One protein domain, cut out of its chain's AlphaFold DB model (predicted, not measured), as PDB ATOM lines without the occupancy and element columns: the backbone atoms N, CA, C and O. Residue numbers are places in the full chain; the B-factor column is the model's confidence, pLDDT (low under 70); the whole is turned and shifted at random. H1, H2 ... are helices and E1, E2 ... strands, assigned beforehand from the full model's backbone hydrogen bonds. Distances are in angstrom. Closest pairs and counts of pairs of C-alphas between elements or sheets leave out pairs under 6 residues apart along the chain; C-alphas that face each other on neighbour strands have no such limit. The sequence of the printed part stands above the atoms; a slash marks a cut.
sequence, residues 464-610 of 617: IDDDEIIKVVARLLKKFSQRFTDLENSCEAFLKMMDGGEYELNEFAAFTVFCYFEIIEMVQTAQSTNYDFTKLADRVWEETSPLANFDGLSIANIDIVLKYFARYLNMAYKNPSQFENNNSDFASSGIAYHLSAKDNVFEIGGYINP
ATOM      1  N   ILE A 464     187.244 160.299 139.684       90.88
ATOM      2  CA  ILE A 464     186.869 159.772 140.992       90.88
ATOM      3  C   ILE A 464     187.974 158.834 141.465       90.88
ATOM      4  O   ILE A 464     188.146 157.744 140.931       90.88
ATOM      5  N   ASP A 465     188.724 159.272 142.473       84.56
ATOM      6  CA  ASP A 465     189.886 158.522 142.967       84.56
ATOM      7  C   ASP A 465     189.510 157.355 143.900       84.56
ATOM      8  O   ASP A 465     190.334 156.478 144.153       84.56
ATOM      9  N   ASP A 466     188.275 157.332 144.414       87.56
ATOM     10  CA  ASP A 466     187.786 156.329 145.363       87.56
ATOM     11  C   ASP A 466     186.440 155.734 144.914       87.56
ATOM     12  O   ASP A 466     185.402 156.406 144.919       87.56
ATOM     13  N   ASP A 467     186.452 154.443 144.570       89.00
ATOM     14  CA  ASP A 467     185.271 153.660 144.179       89.00
ATOM     15  C   ASP A 467     184.164 153.677 145.241       89.00
ATOM     16  O   ASP A 467     182.979 153.519 144.923       89.00
ATOM     17  N   GLU A 468     184.509 153.863 146.520       89.88
ATOM     18  CA  GLU A 468     183.515 153.951 147.586       89.88
ATOM     19  C   GLU A 468     182.606 155.169 147.418       89.88
ATOM     20  O   GLU A 468     181.425 155.099 147.767       89.88
ATOM     21  N   ILE A 469     183.087 156.248 146.802       91.06
ATOM     22  CA  ILE A 469     182.280 157.439 146.515       91.06
ATOM     23  C   ILE A 469     181.182 157.102 145.520       91.06
ATOM     24  O   ILE A 469     180.017 157.424 145.761       91.06
ATOM     25  N   ILE A 470     181.523 156.385 144.447       91.56
ATOM     26  CA  ILE A 470     180.559 155.923 143.442       91.56
ATOM     27  C   ILE A 470     179.489 155.062 144.121       91.56
ATOM     28  O   ILE A 470     178.291 155.289 143.941       91.56
ATOM     29  N   LYS A 471     179.895 154.132 144.997       91.81
ATOM     30  CA  LYS A 471     178.965 153.273 145.753       91.81
ATOM     31  C   LYS A 471     178.094 154.057 146.736       91.81
ATOM     32  O   LYS A 471     176.928 153.705 146.938       91.81
ATOM     33  N   VAL A 472     178.630 155.082 147.399       92.31
ATOM     34  CA  VAL A 472     177.870 155.962 148.304       92.31
ATOM     35  C   VAL A 472     176.831 156.753 147.517       92.31
ATOM     36  O   VAL A 472     175.655 156.736 147.887       92.31
ATOM     37  N   VAL A 473     177.229 157.379 146.409       94.50
ATOM     38  CA  VAL A 473     176.332 158.158 145.548       94.50
ATOM     39  C   VAL A 473     175.256 157.267 144.931       94.50
ATOM     40  O   VAL A 473     174.076 157.609 144.990       94.50
ATOM     41  N   ALA A 474     175.607 156.081 144.428       94.38
ATOM     42  CA  ALA A 474     174.641 155.126 143.889       94.38
ATOM     43  C   ALA A 474     173.594 154.710 144.939       94.38
ATOM     44  O   ALA A 474     172.395 154.693 144.651       94.38
ATOM     45  N   ARG A 475     174.016 154.420 146.179       93.50
ATOM     46  CA  ARG A 475     173.093 154.102 147.287       93.50
ATOM     47  C   ARG A 475     172.191 155.282 147.641       93.50
ATOM     48  O   ARG A 475     170.989 155.084 147.823       93.50
ATOM     49  N   LEU A 476     172.757 156.487 147.722       93.75
ATOM     50  CA  LEU A 476     172.015 157.723 147.965       93.75
ATOM     51  C   LEU A 476     170.930 157.927 146.902       93.75
ATOM     52  O   LEU A 476     169.771 158.138 147.253       93.75
ATOM     53  N   LEU A 477     171.285 157.815 145.621       94.75
ATOM     54  CA  LEU A 477     170.372 158.036 144.501       94.75
ATOM     55  C   LEU A 477     169.267 156.989 144.425       94.75
ATOM     56  O   LEU A 477     168.108 157.371 144.268       94.75
ATOM     57  N   LYS A 478     169.585 155.701 144.611       93.50
ATOM     58  CA  LYS A 478     168.571 154.635 144.667       93.50
ATOM     59  C   LYS A 478     167.558 154.909 145.774       93.50
ATOM     60  O   LYS A 478     166.359 154.969 145.522       93.50
ATOM     61  N   LYS A 479     168.046 155.165 146.989       91.44
ATOM     62  CA  LYS A 479     167.195 155.408 148.158       91.44
ATOM     63  C   LYS A 479     166.374 156.696 148.041       91.44
ATOM     64  O   LYS A 479     165.213 156.724 148.433       91.44
ATOM     65  N   PHE A 480     166.946 157.753 147.468       90.00
ATOM     66  CA  PHE A 480     166.221 158.993 147.191       90.00
ATOM     67  C   PHE A 480     165.132 158.790 146.125       90.00
ATOM     68  O   PHE A 480     164.009 159.266 146.291       90.00
ATOM     69  N   SER A 481     165.441 158.043 145.059       88.06
ATOM     70  CA  SER A 481     164.537 157.799 143.926       88.06
ATOM     71  C   SER A 481     163.349 156.905 144.286       88.06
ATOM     72  O   SER A 481     162.270 157.100 143.738       88.06
ATOM     73  N   GLN A 482     163.491 156.011 145.271       87.88
ATOM     74  CA  GLN A 482     162.402 155.168 145.794       87.88
ATOM     75  C   GLN A 482     161.201 155.957 146.342       87.88
ATOM     76  O   GLN A 482     160.109 155.410 146.482       87.88
ATOM     77  N   ARG A 483     161.363 157.250 146.657       83.75
ATOM     78  CA  ARG A 483     160.250 158.120 147.075       83.75
ATOM     79  C   ARG A 483     159.337 158.539 145.920       83.75
ATOM     80  O   ARG A 483     158.286 159.122 146.175       83.75
ATOM     81  N   PHE A 484     159.713 158.250 144.677       84.56
ATOM     82  CA  PHE A 484     158.940 158.575 143.487       84.56
ATOM     83  C   PHE A 484     158.570 157.286 142.749       84.56
ATOM     84  O   PHE A 484     159.434 156.470 142.444       84.56
ATOM     85  N   THR A 485     157.291 157.123 142.417       77.38
ATOM     86  CA  THR A 485     156.750 155.883 141.832       77.38
ATOM     87  C   THR A 485     157.366 155.503 140.484       77.38
ATOM     88  O   THR A 485     157.446 154.320 140.177       77.38
ATOM     89  N   ASP A 486     157.843 156.484 139.711       79.75
ATOM     90  CA  ASP A 486     158.263 156.280 138.315       79.75
ATOM     91  C   ASP A 486     159.787 156.425 138.101       79.75
ATOM     92  O   ASP A 486     160.271 156.348 136.971       79.75
ATOM     93  N   LEU A 487     160.569 156.660 139.165       85.56
ATOM     94  CA  LEU A 487     162.011 156.947 139.053       85.56
ATOM     95  C   LEU A 487     162.930 155.761 139.367       85.56
ATOM     96  O   LEU A 487     164.124 155.848 139.102       85.56
ATOM     97  N   GLU A 488     162.416 154.659 139.910       84.88
ATOM     98  CA  GLU A 488     163.261 153.524 140.309       84.88
ATOM     99  C   GLU A 488     163.968 152.893 139.097       84.88
ATOM    100  O   GLU A 488     165.197 152.906 139.026       84.88
ATOM    101  N   ASN A 489     163.204 152.479 138.081       87.81
ATOM    102  CA  ASN A 489     163.749 151.882 136.853       87.81
ATOM    103  C   ASN A 489     164.673 152.839 136.083       87.81
ATOM    104  O   ASN A 489     165.680 152.424 135.510       87.81
ATOM    105  N   SER A 490     164.344 154.134 136.071       92.19
ATOM    106  CA  SER A 490     165.169 155.137 135.394       92.19
ATOM    107  C   SER A 490     166.479 155.392 136.128       92.19
ATOM    108  O   SER A 490     167.518 155.536 135.487       92.19
ATOM    109  N   CYS A 491     166.460 155.379 137.462       94.31
ATOM    110  CA  CYS A 491     167.666 155.505 138.268       94.31
ATOM    111  C   CYS A 491     168.582 154.292 138.085       94.31
ATOM    112  O   CYS A 491     169.794 154.467 137.996       94.31
ATOM    113  N   GLU A 492     168.032 153.080 137.993       93.12
ATOM    114  CA  GLU A 492     168.824 151.879 137.712       93.12
ATOM    115  C   GLU A 492     169.479 151.922 136.331       93.12
ATOM    116  O   GLU A 492     170.679 151.669 136.223       93.12
ATOM    117  N   ALA A 493     168.727 152.300 135.294       93.12
ATOM    118  CA  ALA A 493     169.269 152.459 133.947       93.12
ATOM    119  C   ALA A 493     170.370 153.531 133.895       93.12
ATOM    120  O   ALA A 493     171.430 153.301 133.320       93.12
ATOM    121  N   PHE A 494     170.150 154.673 134.555       95.62
ATOM    122  CA  PHE A 494     171.148 155.735 134.664       95.62
ATOM    123  C   PHE A 494     172.421 155.259 135.372       95.62
ATOM    124  O   PHE A 494     173.517 155.498 134.883       95.62
ATOM    125  N   LEU A 495     172.305 154.572 136.512       95.19
ATOM    126  CA  LEU A 495     173.480 154.088 137.243       95.19
ATOM    127  C   LEU A 495     174.260 153.048 136.434       95.19
ATOM    128  O   LEU A 495     175.481 153.103 136.421       95.19
ATOM    129  N   LYS A 496     173.567 152.178 135.693       93.50
ATOM    130  CA  LYS A 496     174.206 151.227 134.776       93.50
ATOM    131  C   LYS A 496     174.972 151.930 133.650       93.50
ATOM    132  O   LYS A 496     176.054 151.488 133.288       93.50
ATOM    133  N   MET A 497     174.438 153.031 133.116       93.25
ATOM    134  CA  MET A 497     175.149 153.874 132.145       93.25
ATOM    135  C   MET A 497     176.444 154.447 132.750       93.25
ATOM    136  O   MET A 497     177.478 154.489 132.087       93.25
ATOM    137  N   MET A 498     176.410 154.831 134.029       93.88
ATOM    138  CA  MET A 498     177.585 155.330 134.752       93.88
ATOM    139  C   MET A 498     178.599 154.233 135.138       93.88
ATOM    140  O   MET A 498     179.685 154.579 135.587       93.88
ATOM    141  N   ASP A 499     178.307 152.942 134.947       90.31
ATOM    142  CA  ASP A 499     179.284 151.863 135.192       90.31
ATOM    143  C   ASP A 499     180.338 151.758 134.067       90.31
ATOM    144  O   ASP A 499     181.367 151.100 134.233       90.31
ATOM    145  N   GLY A 500     180.105 152.412 132.924       90.38
ATOM    146  CA  GLY A 500     181.080 152.546 131.844       90.38
ATOM    147  C   GLY A 500     180.470 152.522 130.443       90.38
ATOM    148  O   GLY A 500     179.357 152.033 130.235       90.38
ATOM    149  N   GLY A 501     181.224 153.027 129.465       90.94
ATOM    150  CA  GLY A 501     180.860 153.041 128.045       90.94
ATOM    151  C   GLY A 501     180.868 154.437 127.425       90.94
ATOM    152  O   GLY A 501     181.302 155.410 128.042       90.94
ATOM    153  N   GLU A 502     180.381 154.507 126.191       90.56
ATOM    154  CA  GLU A 502     180.182 155.747 125.444       90.56
ATOM    155  C   GLU A 502     178.703 155.878 125.100       90.56
ATOM    156  O   GLU A 502     178.075 154.909 124.671       90.56
ATOM    157  N   TYR A 503     178.137 157.060 125.332       90.31
ATOM    158  CA  TYR A 503     176.700 157.282 125.219       90.31
ATOM    159  C   TYR A 503     176.391 158.606 124.537       90.31
ATOM    160  O   TYR A 503     177.023 159.628 124.807       90.31
ATOM    161  N   GLU A 504     175.347 158.585 123.714       88.69
ATOM    162  CA  GLU A 504     174.792 159.767 123.069       88.69
ATOM    163  C   GLU A 504     173.516 160.206 123.778       88.69
ATOM    164  O   GLU A 504     172.518 159.487 123.833       88.69
ATOM    165  N   LEU A 505     173.566 161.404 124.351       89.75
ATOM    166  CA  LEU A 505     172.588 161.892 125.309       89.75
ATOM    167  C   LEU A 505     171.820 163.096 124.771       89.75
ATOM    168  O   LEU A 505     172.366 164.015 124.150       89.75
ATOM    169  N   ASN A 506     170.529 163.139 125.102       89.19
ATOM    170  CA  ASN A 506     169.737 164.352 124.946       89.19
ATOM    171  C   ASN A 506     170.034 165.371 126.062       89.19
ATOM    172  O   ASN A 506     170.697 165.067 127.054       89.19
ATOM    173  N   GLU A 507     169.490 166.586 125.933       90.50
ATOM    174  CA  GLU A 507     169.729 167.657 126.912       90.50
ATOM    175  C   GLU A 507     169.366 167.270 128.357       90.50
ATOM    176  O   GLU A 507     170.079 167.627 129.290       90.50
ATOM    177  N   PHE A 508     168.287 166.513 128.569       92.62
ATOM    178  CA  PHE A 508     167.838 166.144 129.911       92.62
ATOM    179  C   PHE A 508     168.702 165.041 130.519       92.62
ATOM    180  O   PHE A 508     169.002 165.101 131.713       92.62
ATOM    181  N   ALA A 509     169.142 164.063 129.723       93.44
ATOM    182  CA  ALA A 509     170.097 163.060 130.181       93.44
ATOM    183  C   ALA A 509     171.440 163.717 130.531       93.44
ATOM    184  O   ALA A 509     171.971 163.480 131.615       93.44
ATOM    185  N   ALA A 510     171.915 164.649 129.702       95.31
ATOM    186  CA  ALA A 510     173.132 165.409 129.965       95.31
ATOM    187  C   ALA A 510     173.044 166.249 131.258       95.31
ATOM    188  O   ALA A 510     173.969 166.250 132.069       95.31
ATOM    189  N   PHE A 511     171.907 166.906 131.524       96.38
ATOM    190  CA  PHE A 511     171.691 167.609 132.801       96.38
ATOM    191  C   PHE A 511     171.617 166.661 134.000       96.38
ATOM    192  O   PHE A 511     172.016 167.033 135.102       96.38
ATOM    193  N   THR A 512     171.124 165.438 133.796       96.56
ATOM    194  CA  THR A 512     171.110 164.404 134.838       96.56
ATOM    195  C   THR A 512     172.539 164.000 135.205       96.56
ATOM    196  O   THR A 512     172.867 163.967 136.390       96.56
ATOM    197  N   VAL A 513     173.413 163.807 134.209       97.38
ATOM    198  CA  VAL A 513     174.856 163.566 134.407       97.38
ATOM    199  C   VAL A 513     175.526 164.751 135.107       97.38
ATOM    200  O   VAL A 513     176.270 164.560 136.063       97.38
ATOM    201  N   PHE A 514     175.215 165.986 134.707       97.69
ATOM    202  CA  PHE A 514     175.744 167.174 135.383       97.69
ATOM    203  C   PHE A 514     175.375 167.195 136.875       97.69
ATOM    204  O   PHE A 514     176.230 167.439 137.723       97.69
ATOM    205  N   CYS A 515     174.112 166.910 137.208       97.75
ATOM    206  CA  CYS A 515     173.665 166.823 138.600       97.75
ATOM    207  C   CYS A 515     174.362 165.675 139.347       97.75
ATOM    208  O   CYS A 515     174.708 165.829 140.515       97.75
ATOM    209  N   TYR A 516     174.598 164.543 138.683       97.31
ATOM    210  CA  TYR A 516     175.358 163.428 139.246       97.31
ATOM    211  C   TYR A 516     176.797 163.835 139.606       97.31
ATOM    212  O   TYR A 516     177.247 163.537 140.711       97.31
ATOM    213  N   PHE A 517     177.486 164.591 138.744       97.06
ATOM    214  CA  PHE A 517     178.836 165.094 139.029       97.06
ATOM    215  C   PHE A 517     178.864 166.056 140.223       97.06
ATOM    216  O   PHE A 517     179.716 165.915 141.093       97.06
ATOM    217  N   GLU A 518     177.898 166.976 140.330       96.44
ATOM    218  CA  GLU A 518     177.787 167.848 141.514       96.44
ATOM    219  C   GLU A 518     177.562 167.045 142.809       96.44
ATOM    220  O   GLU A 518     178.112 167.389 143.854       96.44
ATOM    221  N   ILE A 519     176.771 165.965 142.761       96.25
ATOM    222  CA  ILE A 519     176.554 165.092 143.925       96.25
ATOM    223  C   ILE A 519     177.857 164.393 144.327       96.25
ATOM    224  O   ILE A 519     178.160 164.332 145.519       96.25
ATOM    225  N   ILE A 520     178.634 163.897 143.360       95.31
ATOM    226  CA  ILE A 520     179.947 163.293 143.622       95.31
ATOM    227  C   ILE A 520     180.878 164.296 144.299       95.31
ATOM    228  O   ILE A 520     181.424 163.975 145.351       95.31
ATOM    229  N   GLU A 521     181.015 165.507 143.757       93.56
ATOM    230  CA  GLU A 521     181.890 166.544 144.322       93.56
ATOM    231  C   GLU A 521     181.482 166.916 145.758       93.56
ATOM    232  O   GLU A 521     182.330 167.071 146.643       93.56
ATOM    233  N   MET A 522     180.174 167.007 146.027       93.38
ATOM    234  CA  MET A 522     179.657 167.251 147.378       93.38
ATOM    235  C   MET A 522     179.996 166.112 148.347       93.38
ATOM    236  O   MET A 522     180.382 166.378 149.488       93.38
ATOM    237  N   VAL A 523     179.869 164.855 147.913       92.88
ATOM    238  CA  VAL A 523     180.214 163.682 148.733       92.88
ATOM    239  C   VAL A 523     181.724 163.593 148.952       92.88
ATOM    240  O   VAL A 523     182.138 163.420 150.094       92.88
ATOM    241  N   GLN A 524     182.538 163.796 147.910       90.19
ATOM    242  CA  GLN A 524     184.005 163.868 147.982       90.19
ATOM    243  C   GLN A 524     184.464 164.885 149.026       90.19
ATOM    244  O   GLN A 524     185.248 164.564 149.918       90.19
ATOM    245  N   THR A 525     183.913 166.099 148.965       87.69
ATOM    246  CA  THR A 525     184.257 167.177 149.903       87.69
ATOM    247  C   THR A 525     183.928 166.784 151.349       87.69
ATOM    248  O   THR A 525     184.707 167.043 152.269       87.69
ATOM    249  N   ALA A 526     182.795 166.111 151.560       87.25
ATOM    250  CA  ALA A 526     182.325 165.708 152.882       87.25
ATOM    251  C   ALA A 526     182.961 164.408 153.413       87.25
ATOM    252  O   ALA A 526     182.937 164.166 154.618       87.25
ATOM    253  N   GLN A 527     183.536 163.554 152.567       78.81
ATOM    254  CA  GLN A 527     184.081 162.256 152.991       78.81
ATOM    255  C   GLN A 527     185.223 162.401 154.008       78.81
ATOM    256  O   GLN A 527     185.389 161.554 154.883       78.81
ATOM    257  N   SER A 528     185.930 163.534 153.974       69.56
ATOM    258  CA  SER A 528     186.956 163.917 154.951       69.56
ATOM    259  C   SER A 528     186.459 164.003 156.408       69.56
ATOM    260  O   SER A 528     187.273 164.051 157.328       69.56
ATOM    261  N   THR A 529     185.142 163.994 156.647       66.06
ATOM    262  CA  THR A 529     184.535 164.324 157.951       66.06
ATOM    263  C   THR A 529     183.821 163.162 158.671       66.06
ATOM    264  O   THR A 529     183.085 163.396 159.624       66.06
ATOM    265  N   ASN A 530     184.080 161.894 158.309       70.25
ATOM    266  CA  ASN A 530     183.535 160.687 158.982       70.25
ATOM    267  C   ASN A 530     181.991 160.651 159.117       70.25
ATOM    268  O   ASN A 530     181.448 160.003 160.018       70.25
ATOM    269  N   TYR A 531     181.258 161.326 158.228       78.44
ATOM    270  CA  TYR A 531     179.795 161.318 158.261       78.44
ATOM    271  C   TYR A 531     179.191 160.009 157.738       78.44
ATOM    272  O   TYR A 531     179.666 159.401 156.781       78.44
ATOM    273  N   ASP A 532     178.067 159.609 158.340       78.88
ATOM    274  CA  ASP A 532     177.260 158.484 157.869       78.88
ATOM    275  C   ASP A 532     176.339 158.912 156.711       78.88
ATOM    276  O   ASP A 532     175.213 159.381 156.907       78.88
ATOM    277  N   PHE A 533     176.816 158.717 155.480       82.75
ATOM    278  CA  PHE A 533     176.059 159.015 154.261       82.75
ATOM    279  C   PHE A 533     174.859 158.081 154.030       82.75
ATOM    280  O   PHE A 533     173.997 158.390 153.207       82.75
ATOM    281  N   THR A 534     174.736 156.957 154.749       76.31
ATOM    282  CA  THR A 534     173.646 155.984 154.517       76.31
ATOM    283  C   THR A 534     172.260 156.531 154.878       76.31
ATOM    284  O   THR A 534     171.238 156.093 154.331       76.31
ATOM    285  N   LYS A 535     172.222 157.527 155.770       83.38
ATOM    286  CA  LYS A 535     171.005 158.232 156.196       83.38
ATOM    287  C   LYS A 535     170.755 159.526 155.427       83.38
ATOM    288  O   LYS A 535     169.701 160.128 155.603       83.38
ATOM    289  N   LEU A 536     171.682 159.956 154.570       86.06
ATOM    290  CA  LEU A 536     171.589 161.247 153.884       86.06
ATOM    291  C   LEU A 536     170.323 161.356 153.023       86.06
ATOM    292  O   LEU A 536     169.657 162.386 153.049       86.06
ATOM    293  N   ALA A 537     169.951 160.272 152.336       84.38
ATOM    294  CA  ALA A 537     168.733 160.219 151.530       84.38
ATOM    295  C   ALA A 537     167.463 160.507 152.351       84.38
ATOM    296  O   ALA A 537     166.591 161.224 151.874       84.38
ATOM    297  N   ASP A 538     167.370 159.967 153.572       83.94
ATOM    298  CA  ASP A 538     166.210 160.164 154.453       83.94
ATOM    299  C   ASP A 538     166.221 161.566 155.062       83.94
ATOM    300  O   ASP A 538     165.210 162.266 155.040       83.94
ATOM    301  N   ARG A 539     167.396 162.024 155.515       84.88
ATOM    302  CA  ARG A 539     167.579 163.351 156.120       84.88
ATOM    303  C   ARG A 539     167.154 164.488 155.205       84.88
ATOM    304  O   ARG A 539     166.586 165.458 155.682       84.88
ATOM    305  N   VAL A 540     167.374 164.363 153.896       85.62
ATOM    306  CA  VAL A 540     166.923 165.355 152.905       85.62
ATOM    307  C   VAL A 540     165.401 165.577 152.939       85.62
ATOM    308  O   VAL A 540     164.933 166.656 152.575       85.62
ATOM    309  N   TRP A 541     164.627 164.579 153.370       81.00
ATOM    310  CA  TRP A 541     163.172 164.666 153.501       81.00
ATOM    311  C   TRP A 541     162.706 165.018 154.916       81.00
ATOM    312  O   TRP A 541     161.639 165.607 155.071       81.00
ATOM    313  N   GLU A 542     163.472 164.623 155.931       82.94
ATOM    314  CA  GLU A 542     163.110 164.757 157.347       82.94
ATOM    315  C   GLU A 542     163.585 166.079 157.966       82.94
ATOM    316  O   GLU A 542     162.920 166.632 158.841       82.94
ATOM    317  N   GLU A 543     164.725 166.596 157.513       82.81
ATOM    318  CA  GLU A 543     165.346 167.816 158.019       82.81
ATOM    319  C   GLU A 543     165.077 169.000 157.078       82.81
ATOM    320  O   GLU A 543     164.926 168.863 155.863       82.81
ATOM    321  N   THR A 544     165.055 170.210 157.638       81.19
ATOM    322  CA  THR A 544     165.015 171.428 156.820       81.19
ATOM    323  C   THR A 544     166.418 171.722 156.303       81.19
ATOM    324  O   THR A 544     167.345 171.837 157.096       81.19
ATOM    325  N   SER A 545     166.583 171.857 154.987       82.38
ATOM    326  CA  SER A 545     167.865 172.261 154.398       82.38
ATOM    327  C   SER A 545     168.116 173.767 154.588       82.38
ATOM    328  O   SER A 545     167.165 174.541 154.428       82.38
ATOM    329  N   PRO A 546     169.362 174.221 154.828       86.25
ATOM    330  CA  PRO A 546     170.614 173.449 154.859       86.25
ATOM    331  C   PRO A 546     170.689 172.440 156.017       86.25
ATOM    332  O   PRO A 546     170.289 172.749 157.135       86.25
ATOM    333  N   LEU A 547     171.159 171.218 155.741       85.31
ATOM    334  CA  LEU A 547     171.191 170.124 156.718       85.31
ATOM    335  C   LEU A 547     172.163 170.450 157.857       85.31
ATOM    336  O   LEU A 547     173.371 170.549 157.636       85.31
ATOM    337  N   ALA A 548     171.647 170.556 159.082       84.81
ATOM    338  CA  ALA A 548     172.420 170.985 160.251       84.81
ATOM    339  C   ALA A 548     173.622 170.071 160.546       84.81
ATOM    340  O   ALA A 548     174.670 170.533 160.986       84.81
ATOM    341  N   ASN A 549     173.491 168.774 160.253       84.69
ATOM    342  CA  ASN A 549     174.550 167.782 160.449       84.69
ATOM    343  C   ASN A 549     175.763 167.962 159.520       84.69
ATOM    344  O   ASN A 549     176.758 167.275 159.704       84.69
ATOM    345  N   PHE A 550     175.672 168.843 158.525       85.94
ATOM    346  CA  PHE A 550     176.731 169.114 157.556       85.94
ATOM    347  C   PHE A 550     177.092 170.605 157.528       85.94
ATOM    348  O   PHE A 550     177.474 171.131 156.484       85.94
ATOM    349  N   ASP A 551     176.929 171.303 158.656       87.00
ATOM    350  CA  ASP A 551     177.210 172.733 158.744       87.00
ATOM    351  C   ASP A 551     178.625 173.087 158.244       87.00
ATOM    352  O   ASP A 551     179.596 172.379 158.512       87.00
ATOM    353  N   GLY A 552     178.728 174.164 157.463       87.81
ATOM    354  CA  GLY A 552     179.960 174.592 156.803       87.81
ATOM    355  C   GLY A 552     180.353 173.811 155.540       87.81
ATOM    356  O   GLY A 552     181.350 174.172 154.918       87.81
ATOM    357  N   LEU A 553     179.597 172.789 155.118       92.12
ATOM    358  CA  LEU A 553     179.894 171.985 153.923       92.12
ATOM    359  C   LEU A 553     178.829 172.152 152.831       92.12
ATOM    360  O   LEU A 553     177.634 172.254 153.103       92.12
ATOM    361  N   SER A 554     179.247 172.099 151.562       92.50
ATOM    362  CA  SER A 554     178.341 172.213 150.401       92.50
ATOM    363  C   SER A 554     177.249 171.138 150.390       92.50
ATOM    364  O   SER A 554     176.117 171.398 149.972       92.50
ATOM    365  N   ILE A 555     177.554 169.951 150.925       93.31
ATOM    366  CA  ILE A 555     176.616 168.833 151.035       93.31
ATOM    367  C   ILE A 555     175.400 169.138 151.925       93.31
ATOM    368  O   ILE A 555     174.361 168.492 151.777       93.31
ATOM    369  N   ALA A 556     175.455 170.162 152.785       91.00
ATOM    370  CA  ALA A 556     174.280 170.627 153.526       91.00
ATOM    371  C   ALA A 556     173.118 171.034 152.601       91.00
ATOM    372  O   ALA A 556     171.960 171.022 153.013       91.00
ATOM    373  N   ASN A 557     173.408 171.362 151.339       92.81
ATOM    374  CA  ASN A 557     172.436 171.762 150.321       92.81
ATOM    375  C   ASN A 557     172.209 170.706 149.230       92.81
ATOM    376  O   ASN A 557     171.682 171.029 148.161       92.81
ATOM    377  N   ILE A 558     172.584 169.447 149.479       93.56
ATOM    378  CA  ILE A 558     172.477 168.363 148.494       93.56
ATOM    379  C   ILE A 558     171.041 168.143 147.983       93.56
ATOM    380  O   ILE A 558     170.840 167.692 146.855       93.56
ATOM    381  N   ASP A 559     170.028 168.532 148.766       89.75
ATOM    382  CA  ASP A 559     168.619 168.448 148.380       89.75
ATOM    383  C   ASP A 559     168.312 169.203 147.076       89.75
ATOM    384  O   ASP A 559     167.448 168.774 146.312       89.75
ATOM    385  N   ILE A 560     169.023 170.304 146.798       91.56
ATOM    386  CA  ILE A 560     168.879 171.057 145.549       91.56
ATOM    387  C   ILE A 560     169.244 170.156 144.376       91.56
ATOM    388  O   ILE A 560     168.425 169.961 143.478       91.56
ATOM    389  N   VAL A 561     170.452 169.591 144.390       95.38
ATOM    390  CA  VAL A 561     170.961 168.799 143.266       95.38
ATOM    391  C   VAL A 561     170.145 167.525 143.090       95.38
ATOM    392  O   VAL A 561     169.778 167.197 141.967       95.38
ATOM    393  N   LEU A 562     169.763 166.863 144.185       92.06
ATOM    394  CA  LEU A 562     168.925 165.660 144.152       92.06
ATOM    395  C   LEU A 562     167.548 165.921 143.518       92.06
ATOM    396  O   LEU A 562     167.068 165.121 142.713       92.06
ATOM    397  N   LYS A 563     166.920 167.069 143.814       90.25
ATOM    398  CA  LYS A 563     165.641 167.461 143.195       90.25
ATOM    399  C   LYS A 563     165.784 167.719 141.694       90.25
ATOM    400  O   LYS A 563     164.908 167.322 140.925       90.25
ATOM    401  N   TYR A 564     166.862 168.380 141.268       93.00
ATOM    402  CA  TYR A 564     167.126 168.610 139.843       93.00
ATOM    403  C   TYR A 564     167.493 167.312 139.114       93.00
ATOM    404  O   TYR A 564     166.958 167.077 138.034       93.00
ATOM    405  N   PHE A 565     168.286 166.436 139.735       95.81
ATOM    406  CA  PHE A 565     168.584 165.092 139.241       95.81
ATOM    407  C   PHE A 565     167.297 164.312 138.963       95.81
ATOM    408  O   PHE A 565     167.048 163.937 137.822       95.81
ATOM    409  N   ALA A 566     166.425 164.150 139.965       89.38
ATOM    410  CA  ALA A 566     165.173 163.408 139.812       89.38
ATOM    411  C   ALA A 566     164.266 164.021 138.732       89.38
ATOM    412  O   ALA A 566     163.669 163.312 137.921       89.38
ATOM    413  N   ARG A 567     164.192 165.358 138.674       90.19
ATOM    414  CA  ARG A 567     163.428 166.067 137.643       90.19
ATOM    415  C   ARG A 567     163.947 165.765 136.238       90.19
ATOM    416  O   ARG A 567     163.140 165.476 135.358       90.19
ATOM    417  N   TYR A 568     165.251 165.893 136.010       92.81
ATOM    418  CA  TYR A 568     165.829 165.703 134.683       92.81
ATOM    419  C   TYR A 568     165.866 164.238 134.278       92.81
ATOM    420  O   TYR A 568     165.535 163.947 133.132       92.81
ATOM    421  N   LEU A 569     166.120 163.329 135.217       93.06
ATOM    422  CA  LEU A 569     166.076 161.893 134.976       93.06
ATOM    423  C   LEU A 569     164.686 161.457 134.503       93.06
ATOM    424  O   LEU A 569     164.567 160.782 133.484       93.06
ATOM    425  N   ASN A 570     163.625 161.929 135.166       89.94
ATOM    426  CA  ASN A 570     162.250 161.649 134.746       89.94
ATOM    427  C   ASN A 570     161.954 162.167 133.323       89.94
ATOM    428  O   ASN A 570     161.229 161.548 132.549       89.94
ATOM    429  N   MET A 571     162.516 163.321 132.950       88.94
ATOM    430  CA  MET A 571     162.360 163.868 131.597       88.94
ATOM    431  C   MET A 571     163.185 163.100 130.561       88.94
ATOM    432  O   MET A 571     162.712 162.898 129.443       88.94
ATOM    433  N   ALA A 572     164.390 162.673 130.927       87.94
ATOM    434  CA  ALA A 572     165.305 161.935 130.072       87.94
ATOM    435  C   ALA A 572     164.787 160.523 129.776       87.94
ATOM    436  O   ALA A 572     164.769 160.099 128.623       87.94
ATOM    437  N   TYR A 573     164.260 159.834 130.790       87.81
ATOM    438  CA  TYR A 573     163.782 158.453 130.681       87.81
ATOM    439  C   TYR A 573     162.504 158.280 129.850       87.81
ATOM    440  O   TYR A 573     162.088 157.161 129.564       87.81
ATOM    441  N   LYS A 574     161.917 159.377 129.355       86.06
ATOM    442  CA  LYS A 574     160.927 159.320 128.268       86.06
ATOM    443  C   LYS A 574     161.490 158.699 126.988       86.06
ATOM    444  O   LYS A 574     160.712 158.255 126.151       86.06
ATOM    445  N   ASN A 575     162.813 158.690 126.834       84.38
ATOM    446  CA  ASN A 575     163.503 157.955 125.789       84.38
ATOM    447  C   ASN A 575     164.568 157.032 126.419       84.38
ATOM    448  O   ASN A 575     165.711 157.458 126.585       84.38
ATOM    449  N   PRO A 576     164.200 155.810 126.846       84.69
ATOM    450  CA  PRO A 576     165.081 154.945 127.631       84.69
ATOM    451  C   PRO A 576     166.267 154.383 126.835       84.69
ATOM    452  O   PRO A 576     167.285 154.063 127.441       84.69
ATOM    453  N   SER A 577     166.181 154.321 125.500       83.94
ATOM    454  CA  SER A 577     167.241 153.747 124.659       83.94
ATOM    455  C   SER A 577     168.570 154.496 124.754       83.94
ATOM    456  O   SER A 577     169.613 153.887 124.564       83.94
ATOM    457  N   GLN A 578     168.564 155.785 125.116       84.06
ATOM    458  CA  GLN A 578     169.796 156.572 125.293       84.06
ATOM    459  C   GLN A 578     170.632 156.150 126.518       84.06
ATOM    460  O   GLN A 578     171.774 156.574 126.651       84.06
ATOM    461  N   PHE A 579     170.064 155.351 127.431       86.56
ATOM    462  CA  PHE A 579     170.772 154.780 128.587       86.56
ATOM    463  C   PHE A 579     171.297 153.366 128.316       86.56
ATOM    464  O   PHE A 579     171.919 152.750 129.181       86.56
ATOM    465  N   GLU A 580     171.012 152.817 127.137       83.81
ATOM    466  CA  GLU A 580     171.493 151.511 126.721       83.81
ATOM    467  C   GLU A 580     172.746 151.711 125.866       83.81
ATOM    468  O   GLU A 580     172.769 152.569 124.989       83.81
ATOM    469  N   ASN A 581     173.801 150.930 126.130       68.81
ATOM    470  CA  ASN A 581     175.057 150.949 125.369       68.81
ATOM    471  C   ASN A 581     174.850 150.283 124.000       68.81
ATOM    472  O   ASN A 581     175.365 149.203 123.715       68.81
ATOM    473  N   ASN A 582     173.996 150.898 123.194       60.06
ATOM    474  CA  ASN A 582     173.695 150.512 121.838       60.06
ATOM    475  C   ASN A 582     174.021 151.730 120.977       60.06
ATOM    476  O   ASN A 582     173.367 152.763 121.093       60.06
ATOM    477  N   ASN A 583     174.996 151.592 120.075       54.72
ATOM    478  CA  ASN A 583     175.345 152.561 119.021       54.72
ATOM    479  C   ASN A 583     174.184 152.845 118.031       54.72
ATOM    480  O   ASN A 583     174.414 153.229 116.887       54.72
ATOM    481  N   SER A 584     172.935 152.577 118.413       48.38
ATOM    482  CA  SER A 584     171.758 152.595 117.560       48.38
ATOM    483  C   SER A 584     170.994 153.912 117.685       48.38
ATOM    484  O   SER A 584     170.399 154.203 118.721       48.38
ATOM    485  N   ASP A 585     170.965 154.647 116.573       53.97
ATOM    486  CA  ASP A 585     169.863 155.497 116.111       53.97
ATOM    487  C   ASP A 585     169.299 156.548 117.082       53.97
ATOM    488  O   ASP A 585     168.109 156.874 117.020       53.97
ATOM    489  N   PHE A 586     170.122 157.187 117.924       51.09
ATOM    490  CA  PHE A 586     169.721 158.485 118.486       51.09
ATOM    491  C   PHE A 586     169.857 159.580 117.414       51.09
ATOM    492  O   PHE A 586     170.748 160.428 117.446       51.09
ATOM    493  N   ALA A 587     168.970 159.547 116.419       53.41
ATOM    494  CA  ALA A 587     168.927 160.512 115.330       53.41
ATOM    495  C   ALA A 587     167.784 161.507 115.548       53.41
ATOM    496  O   ALA A 587     166.706 161.412 114.965       53.41
ATOM    497  N   SER A 588     168.044 162.532 116.350       53.00
ATOM    498  CA  SER A 588     167.509 163.842 116.001       53.00
ATOM    499  C   SER A 588     168.708 164.741 115.776       53.00
ATOM    500  O   SER A 588     169.388 165.103 116.737       53.00
ATOM    501  N   SER A 589     168.981 165.037 114.506       55.09
ATOM    502  CA  SER A 589     170.006 165.978 114.047       55.09
ATOM    503  C   SER A 589     170.051 167.214 114.948       55.09
ATOM    504  O   SER A 589     169.007 167.610 115.442       55.09
ATOM    505  N   GLY A 590     171.210 167.817 115.230       75.38
ATOM    506  CA  GLY A 590     171.340 169.059 116.015       75.38
ATOM    507  C   GLY A 590     172.204 168.966 117.274       75.38
ATOM    508  O   GLY A 590     173.199 168.259 117.251       75.38
ATOM    509  N   ILE A 591     171.905 169.727 118.337       84.50
ATOM    510  CA  ILE A 591     172.750 169.732 119.551       84.50
ATOM    511  C   ILE A 591     172.533 168.436 120.340       84.50
ATOM    512  O   ILE A 591     171.419 168.179 120.804       84.50
ATOM    513  N   ALA A 592     173.607 167.667 120.506       87.88
ATOM    514  CA  ALA A 592     173.669 166.428 121.276       87.88
ATOM    515  C   ALA A 592     174.812 166.499 122.301       87.88
ATOM    516  O   ALA A 592     175.587 167.459 122.301       87.88
ATOM    517  N   TYR A 593     174.890 165.513 123.193       91.75
ATOM    518  CA  TYR A 593     175.930 165.440 124.216       91.75
ATOM    519  C   TYR A 593     176.535 164.046 124.243       91.75
ATOM    520  O   TYR A 593     175.813 163.066 124.388       91.75
ATOM    521  N   HIS A 594     177.853 163.982 124.149       92.69
ATOM    522  CA  HIS A 594     178.600 162.741 124.237       92.69
ATOM    523  C   HIS A 594     179.081 162.548 125.674       92.69
ATOM    524  O   HIS A 594     179.689 163.463 126.234       92.69
ATOM    525  N   LEU A 595     178.803 161.387 126.265       94.56
ATOM    526  CA  LEU A 595     179.336 160.952 127.555       94.56
ATOM    527  C   LEU A 595     180.324 159.808 127.333       94.56
ATOM    528  O   LEU A 595     179.950 158.775 126.788       94.56
ATOM    529  N   SER A 596     181.534 159.960 127.861       94.88
ATOM    530  CA  SER A 596     182.517 158.891 128.013       94.88
ATOM    531  C   SER A 596     182.689 158.571 129.498       94.88
ATOM    532  O   SER A 596     182.999 159.453 130.302       94.88
ATOM    533  N   ALA A 597     182.460 157.314 129.871       92.38
ATOM    534  CA  ALA A 597     182.640 156.791 131.220       92.38
ATOM    535  C   ALA A 597     183.664 155.651 131.174       92.38
ATOM    536  O   ALA A 597     183.364 154.554 130.693       92.38
ATOM    537  N   LYS A 598     184.889 155.905 131.643       91.25
ATOM    538  CA  LYS A 598     185.980 154.928 131.580       91.25
ATOM    539  C   LYS A 598     186.960 155.103 132.735       91.25
ATOM    540  O   LYS A 598     187.420 156.209 132.980       91.25
ATOM    541  N   ASP A 599     187.317 154.005 133.402       88.00
ATOM    542  CA  ASP A 599     188.359 153.970 134.440       88.00
ATOM    543  C   ASP A 599     188.171 155.058 135.525       88.00
ATOM    544  O   ASP A 599     189.110 155.767 135.877       88.00
ATOM    545  N   ASN A 600     186.934 155.237 136.014       88.75
ATOM    546  CA  ASN A 600     186.520 156.295 136.957       88.75
ATOM    547  C   ASN A 600     186.738 157.744 136.488       88.75
ATOM    548  O   ASN A 600     186.620 158.690 137.273       88.75
ATOM    549  N   VAL A 601     187.021 157.930 135.203       93.44
ATOM    550  CA  VAL A 601     187.042 159.220 134.530       93.44
ATOM    551  C   VAL A 601     185.756 159.350 133.729       93.44
ATOM    552  O   VAL A 601     185.439 158.522 132.875       93.44
ATOM    553  N   PHE A 602     185.014 160.411 134.014       95.19
ATOM    554  CA  PHE A 602     183.762 160.715 133.346       95.19
ATOM    555  C   PHE A 602     183.890 162.054 132.642       95.19
ATOM    556  O   PHE A 602     184.236 163.059 133.265       95.19
ATOM    557  N   GLU A 603     183.601 162.072 131.350       96.75
ATOM    558  CA  GLU A 603     183.696 163.257 130.513       96.75
ATOM    559  C   GLU A 603     182.415 163.408 129.705       96.75
ATOM    560  O   GLU A 603     181.971 162.469 129.052       96.75
ATOM    561  N   ILE A 604     181.802 164.585 129.771       96.50
ATOM    562  CA  ILE A 604     180.605 164.911 129.002       96.50
ATOM    563  C   ILE A 604     180.804 166.225 128.257       96.50
ATOM    564  O   ILE A 604     181.216 167.223 128.847       96.50
ATOM    565  N   GLY A 605     180.482 166.245 126.968       94.50
ATOM    566  CA  GLY A 605     180.623 167.426 126.121       94.50
ATOM    567  C   GLY A 605     179.481 167.544 125.126       94.50
ATOM    568  O   GLY A 605     179.030 166.550 124.561       94.50
ATOM    569  N   GLY A 606     178.983 168.761 124.928       91.44
ATOM    570  CA  GLY A 606     178.023 169.052 123.875       91.44
ATOM    571  C   GLY A 606     178.716 169.183 122.526       91.44
ATOM    572  O   GLY A 606     179.828 169.693 122.428       91.44
ATOM    573  N   TYR A 607     178.042 168.737 121.477       88.50
ATOM    574  CA  TYR A 607     178.526 168.853 120.111       88.50
ATOM    575  C   TYR A 607     177.358 169.043 119.144       88.50
ATOM    576  O   TYR A 607     176.180 168.892 119.488       88.50
ATOM    577  N   ILE A 608     177.691 169.428 117.914       85.19
ATOM    578  CA  ILE A 608     176.734 169.514 116.815       85.19
ATOM    579  C   ILE A 608     176.753 168.160 116.106       85.19
ATOM    580  O   ILE A 608     177.770 167.788 115.529       85.19
ATOM    581  N   ASN A 609     175.651 167.413 116.176       73.19
ATOM    582  CA  ASN A 609     175.574 166.063 115.632       73.19
ATOM    583  C   ASN A 609     175.704 166.064 114.088       73.19
ATOM    584  O   ASN A 609     174.880 166.704 113.421       73.19
ATOM    585  N   PRO A 610     176.703 165.343 113.528       54.12
ATOM    586  CA  PRO A 610     177.092 165.377 112.119       54.12
ATOM    587  C   PRO A 610     176.216 164.538 111.178       54.12
ATOM    588  O   PRO A 610     176.612 164.307 110.042       54.12
TER     589      PRO A 610
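This is residues 464 to 610 of the 617 residues of an uncharacterized protein of Tritrichomonas foetus (UniProt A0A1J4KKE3). What is the shape? Long helices H3 and H5 pack side by side as the core, the hairpin H1 and H2 crosses them, and an antiparallel sheet, E1-E2-E3, packs on H3 at one end. What parts? The 147 printed residues, mixed in class, include six named helices and three named strands, in order H1-H2-E1-H3-H4-H5-H6-E2-E3. The whole is compact, with a radius of gyration of the C-alphas of 15.5 A and spans of 48 by 33 by 21 A.

Which helices touch? H1 and H2, residues 467 to 481 and 488 to 497, form a hairpin. H1 touches H4, residues 533 to 542, closest at C-alphas 480 and 537, 5.2 A. H3 and H5, residues 507 to 527 and 554 to 572, touch at a shallow tilt of 22 degrees, closest at C-alphas 508 and 572, 4.9 A. And the sheet? H3 is on the sheet of E1, E2 and E3, residues 501 to 505, 590 to 598 and 601 to 609, as two layers. H6, residues 576 to 579, only grazes it. Within hydrogen-bond range are N 503 and O 595, 2.9 A, N 596 and O 603, 2.8 A, and every O i to N i+4 pair in H1, H2 and H3, 3 of 6 in H4 and 11 of 15 in H5.

Where does H1 begin? C-alpha 467 is at (185.271, 153.660, 144.179), 21.1 A from C-alpha 481. Where does E3 end? C-alpha 609 is at (175.574, 166.063, 115.632).

Which link is long? That between H4 and H5 is long. Where is pLDDT under 70? It is so at residues 528 to 529, 581 to 589 and 610.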